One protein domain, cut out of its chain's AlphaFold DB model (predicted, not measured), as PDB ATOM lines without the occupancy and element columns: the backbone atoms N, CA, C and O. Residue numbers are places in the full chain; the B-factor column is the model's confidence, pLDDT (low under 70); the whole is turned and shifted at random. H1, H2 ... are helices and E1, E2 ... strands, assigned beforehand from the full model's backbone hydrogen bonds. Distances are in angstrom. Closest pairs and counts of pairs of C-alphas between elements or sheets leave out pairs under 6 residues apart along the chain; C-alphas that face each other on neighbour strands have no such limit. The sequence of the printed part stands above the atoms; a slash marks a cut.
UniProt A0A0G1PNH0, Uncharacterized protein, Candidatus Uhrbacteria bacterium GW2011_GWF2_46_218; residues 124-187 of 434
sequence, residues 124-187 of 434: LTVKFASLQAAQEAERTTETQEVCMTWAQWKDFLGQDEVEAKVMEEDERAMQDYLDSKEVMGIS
ATOM      1  N   LEU A 124      76.797   8.312  20.875       94.12
ATOM      2  CA  LEU A 124      78.091   8.382  20.199       94.12
ATOM      3  C   LEU A 124      78.108   9.459  19.100       94.12
ATOM      4  O   LEU A 124      77.341   9.405  18.137       94.12
ATOM      5  N   THR A 125      79.045  10.400  19.196       95.50
ATOM      6  CA  THR A 125      79.323  11.414  18.172       95.50
ATOM      7  C   THR A 125      80.773  11.295  17.708       95.50
ATOM      8  O   THR A 125      81.706  11.454  18.492       95.50
ATOM      9  N   VAL A 126      80.978  11.029  16.416       96.31
ATOM     10  CA  VAL A 126      82.312  10.927  15.806       96.31
ATOM     11  C   VAL A 126      82.697  12.262  15.187       96.31
ATOM     12  O   VAL A 126      81.943  12.812  14.385       96.31
ATOM     13  N   LYS A 127      83.883  12.767  15.527       97.06
ATOM     14  CA  LYS A 127      84.450  13.998  14.976       97.06
ATOM     15  C   LYS A 127      85.559  13.685  13.980       97.06
ATOM     16  O   LYS A 127      86.551  13.047  14.330       97.06
ATOM     17  N   PHE A 128      85.426  14.208  12.767       97.38
ATOM     18  CA  PHE A 128      86.346  13.995  11.651       97.38
ATOM     19  C   PHE A 128      87.201  15.230  11.363       97.38
ATOM     20  O   PHE A 128      86.793  16.362  11.628       97.38
ATOM     21  N   ALA A 129      88.381  15.032  10.774       97.19
ATOM     22  CA  ALA A 129      89.292  16.120  10.416       97.19
ATOM     23  C   ALA A 129      88.758  17.017   9.289       97.19
ATOM     24  O   ALA A 129      89.101  18.200   9.204       97.19
ATOM     25  N   SER A 130      87.898  16.473   8.424       97.31
ATOM     26  CA  SER A 130      87.353  17.161   7.259       97.31
ATOM     27  C   SER A 130      85.860  16.864   7.076       97.31
ATOM     28  O   SER A 130      85.360  15.821   7.494       97.31
ATOM     29  N   LEU A 131      85.126  17.793   6.445       97.19
ATOM     30  CA  LEU A 131      83.724  17.551   6.071       97.19
ATOM     31  C   LEU A 131      83.621  16.400   5.060       97.19
ATOM     32  O   LEU A 131      82.653  15.653   5.083       97.19
ATOM     33  N   GLN A 132      84.632  16.241   4.203       96.75
ATOM     34  CA  GLN A 132      84.692  15.140   3.251       96.75
ATOM     35  C   GLN A 132      84.736  13.785   3.972       96.75
ATOM     36  O   GLN A 132      83.903  12.935   3.680       96.75
ATOM     37  N   ALA A 133      85.632  13.606   4.948       95.56
ATOM     38  CA  ALA A 133      85.701  12.374   5.737       95.56
ATOM     39  C   ALA A 133      84.391  12.099   6.495       95.56
ATOM     40  O   ALA A 133      83.898  10.973   6.505       95.56
ATOM     41  N   ALA A 134      83.762  13.142   7.049       96.44
ATOM     42  CA  ALA A 134      82.448  13.014   7.678       96.44
ATOM     43  C   ALA A 134      81.358  12.568   6.680       96.44
ATOM     44  O   ALA A 134      80.536  11.720   7.015       96.44
ATOM     45  N   GLN A 135      81.364  13.083   5.445       95.00
ATOM     46  CA  GLN A 135      80.423  12.699   4.382       95.00
ATOM     47  C   GLN A 135      80.678  11.296   3.816       95.00
ATOM     48  O   GLN A 135      79.753  10.649   3.322       95.00
ATOM     49  N   GLU A 136      81.917  10.812   3.880       92.06
ATOM     50  CA  GLU A 136      82.244   9.420   3.567       92.06
ATOM     51  C   GLU A 136      81.647   8.463   4.610       92.06
ATOM     52  O   GLU A 136      81.174   7.387   4.236       92.06
ATOM     53  N   ALA A 137      81.594   8.875   5.883       90.12
ATOM     54  CA  ALA A 137      80.940   8.131   6.957       90.12
ATOM     55  C   ALA A 137      79.401   8.255   6.934       90.12
ATOM     56  O   ALA A 137      78.702   7.258   7.085       90.12
ATOM     57  N   GLU A 138      78.866   9.460   6.716       92.44
ATOM     58  CA  GLU A 138      77.428   9.752   6.653       92.44
ATOM     59  C   GLU A 138      77.152  10.807   5.574       92.44
ATOM     60  O   GLU A 138      77.312  12.009   5.781       92.44
ATOM     61  N   ARG A 139      76.693  10.356   4.401       89.25
ATOM     62  CA  ARG A 139      76.568  11.190   3.187       89.25
ATOM     63  C   ARG A 139      75.717  12.442   3.356       89.25
ATOM     64  O   ARG A 139      75.853  13.373   2.567       89.25
ATOM     65  N   THR A 140      74.799  12.435   4.316       91.56
ATOM     66  CA  THR A 140      73.856  13.532   4.533       91.56
ATOM     67  C   THR A 140      74.364  14.590   5.511       91.56
ATOM     68  O   THR A 140      73.693  15.606   5.684       91.56
ATOM     69  N   THR A 141      75.539  14.400   6.127       92.12
ATOM     70  CA  THR A 141      76.058  15.363   7.102       92.12
ATOM     71  C   THR A 141      76.534  16.664   6.449       92.12
ATOM     72  O   THR A 141      77.179  16.688   5.394       92.12
ATOM     73  N   GLU A 142      76.229  17.770   7.122       95.00
ATOM     74  CA  GLU A 142      76.682  19.124   6.782       95.00
ATOM     75  C   GLU A 142      77.783  19.616   7.737       95.00
ATOM     76  O   GLU A 142      78.258  20.746   7.621       95.00
ATOM     77  N   THR A 143      78.197  18.777   8.693       95.31
ATOM     78  CA  THR A 143      79.192  19.125   9.712       95.31
ATOM     79  C   THR A 143      80.313  18.087   9.777       95.31
ATOM     80  O   THR A 143      80.210  17.000   9.217       95.31
ATOM     81  N   GLN A 144      81.401  18.422  10.472       96.56
ATOM     82  CA  GLN A 144      82.505  17.492  10.748       96.56
ATOM     83  C   GLN A 144      82.180  16.491  11.871       96.56
ATOM     84  O   GLN A 144      83.043  15.705  12.259       96.56
ATOM     85  N   GLU A 145      80.967  16.540  12.417       95.94
ATOM     86  CA  GLU A 145      80.499  15.692  13.504       95.94
ATOM     87  C   GLU A 145      79.327  14.839  13.006       95.94
ATOM     88  O   GLU A 145      78.426  15.318  12.311       95.94
ATOM     89  N   VAL A 146      79.356  13.550  13.331       95.00
ATOM     90  CA  VAL A 146      78.322  12.588  12.944       95.00
ATOM     91  C   VAL A 146      77.839  11.869  14.194       95.00
ATOM     92  O   VAL A 146      78.595  11.124  14.817       95.00
ATOM     93  N   CYS A 147      76.575  12.079  14.559       94.06
ATOM     94  CA  CYS A 147      75.925  11.298  15.606       94.06
ATOM     95  C   CYS A 147      75.547   9.925  15.049       94.06
ATOM     96  O   CYS A 147      74.820   9.833  14.058       94.06
ATOM     97  N   MET A 148      76.020   8.865  15.692       92.06
ATOM     98  CA  MET A 148      75.808   7.488  15.267       92.06
ATOM     99  C   MET A 148      75.095   6.705  16.366       92.06
ATOM    100  O   MET A 148      75.435   6.775  17.544       92.06
ATOM    101  N   THR A 149      74.119   5.895  15.973       91.06
ATOM    102  CA  THR A 149      73.632   4.804  16.821       91.06
ATOM    103  C   THR A 149      74.700   3.720  16.942       91.06
ATOM    104  O   THR A 149      75.553   3.574  16.068       91.06
ATOM    105  N   TRP A 150      74.605   2.868  17.965       90.00
ATOM    106  CA  TRP A 150      75.516   1.727  18.098       90.00
ATOM    107  C   TRP A 150      75.518   0.790  16.876       90.00
ATOM    108  O   TRP A 150      76.540   0.198  16.539       90.00
ATOM    109  N   ALA A 151      74.377   0.640  16.196       90.12
ATOM    110  CA  ALA A 151      74.300  -0.138  14.962       90.12
ATOM    111  C   ALA A 151      75.088   0.534  13.831       90.12
ATOM    112  O   ALA A 151      75.939  -0.112  13.232       90.12
ATOM    113  N   GLN A 152      74.881   1.838  13.620       91.88
ATOM    114  CA  GLN A 152      75.638   2.617  12.636       91.88
ATOM    115  C   GLN A 152      77.132   2.645  12.948       91.88
ATOM    116  O   GLN A 152      77.927   2.589  12.024       91.88
ATOM    117  N   TRP A 153      77.522   2.687  14.224       90.94
ATOM    118  CA  TRP A 153      78.920   2.568  14.624       90.94
ATOM    119  C   TRP A 153      79.514   1.225  14.183       90.94
ATOM    120  O   TRP A 153      80.560   1.194  13.548       90.94
ATOM    121  N   LYS A 154      78.827   0.109  14.450       88.50
ATOM    122  CA  LYS A 154      79.287  -1.217  14.005       88.50
ATOM    123  C   LYS A 154      79.325  -1.351  12.483       88.50
ATOM    124  O   LYS A 154      80.245  -1.974  11.970       88.50
ATOM    125  N   ASP A 155      78.360  -0.767  11.781       88.19
ATOM    126  CA  ASP A 155      78.353  -0.739  10.317       88.19
ATOM    127  C   ASP A 155      79.482   0.154   9.780       88.19
ATOM    128  O   ASP A 155      80.131  -0.181   8.796       88.19
ATOM    129  N   PHE A 156      79.774   1.267  10.461       87.25
ATOM    130  CA  PHE A 156      80.903   2.141  10.153       87.25
ATOM    131  C   PHE A 156      82.240   1.436  10.365       87.25
ATOM    132  O   PHE A 156      83.182   1.735   9.647       87.25
ATOM    133  N   LEU A 157      82.335   0.493  11.303       84.69
ATOM    134  CA  LEU A 157      83.509  -0.361  11.467       84.69
ATOM    135  C   LEU A 157      83.626  -1.463  10.389       84.69
ATOM    136  O   LEU A 157      84.590  -2.211  10.476       84.69
ATOM    137  N   GLY A 158      82.685  -1.608   9.435       68.69
ATOM    138  CA  GLY A 158      82.528  -2.827   8.621       68.69
ATOM    139  C   GLY A 158      82.235  -2.678   7.105       68.69
ATOM    140  O   GLY A 158      81.083  -2.384   6.794       68.69
ATOM    141  N   GLN A 159      83.184  -3.015   6.190       56.88
ATOM    142  CA  GLN A 159      83.102  -4.024   5.084       56.88
ATOM    143  C   GLN A 159      84.431  -4.755   4.620       56.88
ATOM    144  O   GLN A 159      84.323  -5.625   3.756       56.88
ATOM    145  N   ASP A 160      85.648  -4.513   5.143       56.41
ATOM    146  CA  ASP A 160      86.963  -5.058   4.691       56.41
ATOM    147  C   ASP A 160      87.810  -5.839   5.755       56.41
ATOM    148  O   ASP A 160      87.636  -5.727   6.962       56.41
ATOM    149  N   GLU A 161      88.812  -6.635   5.327       55.38
ATOM    150  CA  GLU A 161      89.597  -7.588   6.168       55.38
ATOM    151  C   GLU A 161      90.371  -7.001   7.378       55.38
ATOM    152  O   GLU A 161      90.628  -7.726   8.344       55.38
ATOM    153  N   VAL A 162      90.747  -5.714   7.371       57.47
ATOM    154  CA  VAL A 162      91.386  -5.036   8.530       57.47
ATOM    155  C   VAL A 162      90.422  -4.959   9.722       57.47
ATOM    156  O   VAL A 162      90.840  -4.939  10.880       57.47
ATOM    157  N   GLU A 163      89.125  -5.014   9.451       64.00
ATOM    158  CA  GLU A 163      88.067  -4.783  10.421       64.00
ATOM    159  C   GLU A 163      87.723  -6.023  11.237       64.00
ATOM    160  O   GLU A 163      87.214  -5.885  12.342       64.00
ATOM    161  N   ALA A 164      88.080  -7.234  10.791       61.78
ATOM    162  CA  ALA A 164      87.911  -8.434  11.612       61.78
ATOM    163  C   ALA A 164      88.664  -8.302  12.948       61.78
ATOM    164  O   ALA A 164      88.134  -8.653  13.995       61.78
ATOM    165  N   LYS A 165      89.859  -7.695  12.928       65.88
ATOM    166  CA  LYS A 165      90.655  -7.437  14.138       65.88
ATOM    167  C   LYS A 165      90.134  -6.263  14.969       65.88
ATOM    168  O   LYS A 165      90.243  -6.287  16.189       65.88
ATOM    169  N   VAL A 166      89.550  -5.252  14.324       68.38
ATOM    170  CA  VAL A 166      88.884  -4.129  15.011       68.38
ATOM    171  C   VAL A 166      87.618  -4.614  15.721       68.38
ATOM    172  O   VAL A 166      87.354  -4.224  16.855       68.38
ATOM    173  N   MET A 167      86.880  -5.527  15.087       65.00
ATOM    174  CA  MET A 167      85.707  -6.204  15.641       65.00
ATOM    175  C   MET A 167      86.071  -7.250  16.705       65.00
ATOM    176  O   MET A 167      85.264  -7.521  17.588       65.00
ATOM    177  N   GLU A 168      87.291  -7.797  16.667       74.56
ATOM    178  CA  GLU A 168      87.918  -8.532  17.781       74.56
ATOM    179  C   GLU A 168      88.448  -7.598  18.887       74.56
ATOM    180  O   GLU A 168      89.004  -8.062  19.884       74.56
ATOM    181  N   GLU A 169      88.241  -6.286  18.734       77.56
ATOM    182  CA  GLU A 169      88.551  -5.250  19.717       77.56
ATOM    183  C   GLU A 169      90.055  -5.098  20.013       77.56
ATOM    184  O   GLU A 169      90.460  -4.716  21.122       77.56
ATOM    185  N   ASP A 170      90.898  -5.378  19.012       86.38
ATOM    186  CA  ASP A 170      92.336  -5.120  19.065       86.38
ATOM    187  C   ASP A 170      92.607  -3.606  19.103       86.38
ATOM    188  O   ASP A 170      92.244  -2.858  18.193       86.38
ATOM    189  N   GLU A 171      93.255  -3.145  20.178       89.00
ATOM    190  CA  GLU A 171      93.541  -1.723  20.409       89.00
ATOM    191  C   GLU A 171      94.367  -1.112  19.272       89.00
ATOM    192  O   GLU A 171      94.084  -0.005  18.824       89.00
ATOM    193  N   ARG A 172      95.363  -1.827  18.747       88.62
ATOM    194  CA  ARG A 172      96.211  -1.277  17.690       88.62
ATOM    195  C   ARG A 172      95.459  -1.180  16.368       88.62
ATOM    196  O   ARG A 172      95.540  -0.151  15.708       88.62
ATOM    197  N   ALA A 173      94.705  -2.217  16.010       89.62
ATOM    198  CA  ALA A 173      93.876  -2.204  14.813       89.62
ATOM    199  C   ALA A 173      92.830  -1.081  14.872       89.62
ATOM    200  O   ALA A 173      92.640  -0.383  13.880       89.62
ATOM    201  N   MET A 174      92.190  -0.870  16.031       91.19
ATOM    202  CA  MET A 174      91.242   0.232  16.225       91.19
ATOM    203  C   MET A 174      91.921   1.594  16.029       91.19
ATOM    204  O   MET A 174      91.395   2.434  15.306       91.19
ATOM    205  N   GLN A 175      93.103   1.810  16.611       91.12
ATOM    206  CA  GLN A 175      93.857   3.054  16.426       91.12
ATOM    207  C   GLN A 175      94.175   3.319  14.951       91.12
ATOM    208  O   GLN A 175      93.862   4.394  14.438       91.12
ATOM    209  N   ASP A 176      94.759   2.325  14.276       90.62
ATOM    210  CA  ASP A 176      95.141   2.417  12.866       90.62
ATOM    211  C   ASP A 176      93.903   2.691  11.986       90.62
ATOM    212  O   ASP A 176      93.961   3.494  11.051       90.62
ATOM    213  N   TYR A 177      92.760   2.077  12.318       91.06
ATOM    214  CA  TYR A 177      91.486   2.313  11.640       91.06
ATOM    215  C   TYR A 177      91.007   3.759  11.803       91.06
ATOM    216  O   TYR A 177      90.749   4.432  10.804       91.06
ATOM    217  N   LEU A 178      90.926   4.259  13.039       93.06
ATOM    218  CA  LEU A 178      90.464   5.620  13.330       93.06
ATOM    219  C   LEU A 178      91.346   6.677  12.663       93.06
ATOM    220  O   LEU A 178      90.821   7.623  12.073       93.06
ATOM    221  N   ASP A 179      92.667   6.486  12.687       92.31
ATOM    222  CA  ASP A 179      93.603   7.367  11.988       92.31
ATOM    223  C   ASP A 179      93.390   7.310  10.460       92.31
ATOM    224  O   ASP A 179      93.369   8.353   9.805       92.31
ATOM    225  N   SER A 180      93.149   6.124   9.881       92.00
ATOM    226  CA  SER A 180      92.886   5.973   8.438       92.00
ATOM    227  C   SER A 180      91.585   6.631   7.969       92.00
ATOM    228  O   SER A 180      91.475   7.022   6.807       92.00
ATOM    229  N   LYS A 181      90.601   6.760   8.867       93.12
ATOM    230  CA  LYS A 181      89.312   7.416   8.614       93.12
ATOM    231  C   LYS A 181      89.314   8.902   8.968       93.12
ATOM    232  O   LYS A 181      88.256   9.522   8.980       93.12
ATOM    233  N   GLU A 182      90.481   9.466   9.279       95.69
ATOM    234  CA  GLU A 182      90.634  10.855   9.720       95.69
ATOM    235  C   GLU A 182      89.742  11.211  10.927       95.69
ATOM    236  O   GLU A 182      89.284  12.351  11.067       95.69
ATOM    237  N   VAL A 183      89.473  10.248  11.816       95.69
ATOM    238  CA  VAL A 183      88.769  10.519  13.072       95.69
ATOM    239  C   VAL A 183      89.724  11.279  13.991       95.69
ATOM    240  O   VAL A 183      90.861  10.868  14.213       95.69
ATOM    241  N   MET A 184      89.269  12.404  14.539       96.69
ATOM    242  CA  MET A 184      90.027  13.213  15.503       96.69
ATOM    243  C   MET A 184      89.611  12.949  16.947       96.69
ATOM    244  O   MET A 184      90.384  13.194  17.873       96.69
ATOM    245  N   GLY A 185      88.379  12.489  17.145       96.69
ATOM    246  CA  GLY A 185      87.865  12.159  18.460       96.69
ATOM    247  C   GLY A 185      86.437  11.643  18.415       96.69
ATOM    248  O   GLY A 185      85.748  11.739  17.401       96.69
ATOM    249  N   ILE A 186      86.018  11.100  19.542       96.12
ATOM    250  CA  ILE A 186      84.682  10.603  19.819       96.12
ATOM    251  C   ILE A 186      84.218  11.332  21.074       96.12
ATOM    252  O   ILE A 186      84.971  11.461  22.038       96.12
ATOM    253  N   SER A 187      83.004  11.863  21.037       94.56
ATOM    254  CA  SER A 187      82.337  12.453  22.190       94.56
ATOM    255  C   SER A 187      81.019  11.732  22.444       94.56
ATOM    256  O   SER A 187      80.482  11.054  21.567       94.56
TER     257      SER A 187
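This is residues 124 to 187 of the 434 residues of an uncharacterized protein of Candidatus Uhrbacteria bacterium GW2011_GWF2_46_218 (UniProt A0A0G1PNH0). A small three-stranded sheet stands at one end, with helix H1 over one of its faces, and the chain leaves edge strand E2 and makes a wide loop through H2, H3 and H4 before returning to the other edge strand, E3. H3, touching H4, marks the end of the loop away from the sheet. The printed part has 64 residues, with four named helices and three named strands in the order E1 H1 E2 H2 H3 H4 E3; the antiparallel sheet runs E2 E1 E3, and the class is mixed. It is compact, with a radius of gyration of the C-alphas of 11.2 A, and spans 31 by 21 by 21 A.

Inner strand E1, residues 124 to 128, is antiparallel to E3, residues 183 to 187, at 153 degrees, with N 125 and O 187 at 2.8 A. E2, residues 145 to 148, is antiparallel to E1 at 147 degrees, with N 126 and O 146 at 2.9 A. H1, residues 131 to 137, lies over E1 at a height over the sheet of 8.1 A, only just slantwise to the strands at 30.2 degrees on the local plane. H1 and H2, residues 150 to 156, make two layers with the sheet, helices on one face; the closest C-alphas of H2 and E1 are Trp 150 and Leu 124, 7.4 A apart. H4, residues 171 to 180, only grazes the sheet with residues 175 to 179. H3, residues 163 to 167, touches H4, the closest C-alphas being Val 166 and Met 174 at 5.1 A. H2 and H4 are apart. In H1, H2, H3 and H4 every O i to N i+4 pair is within hydrogen-bond range.

E1 begins at C-alpha 124 (78.091, 8.382, 20.199) and is 13.1 A long. H4 is 14.2 A long, from C-alpha 171 (93.541, -1.723, 20.409). E3 is 11.3 A long and ends at C-alpha 187 (82.337, 12.453, 22.190).

The C-alphas farthest apart, those of Glu 142 and Glu 168, are 31.8 A apart. The printed part has no cut and no long link. Mean pLDDT of the printed part is 87.6; residues 158 to 167 are under 70.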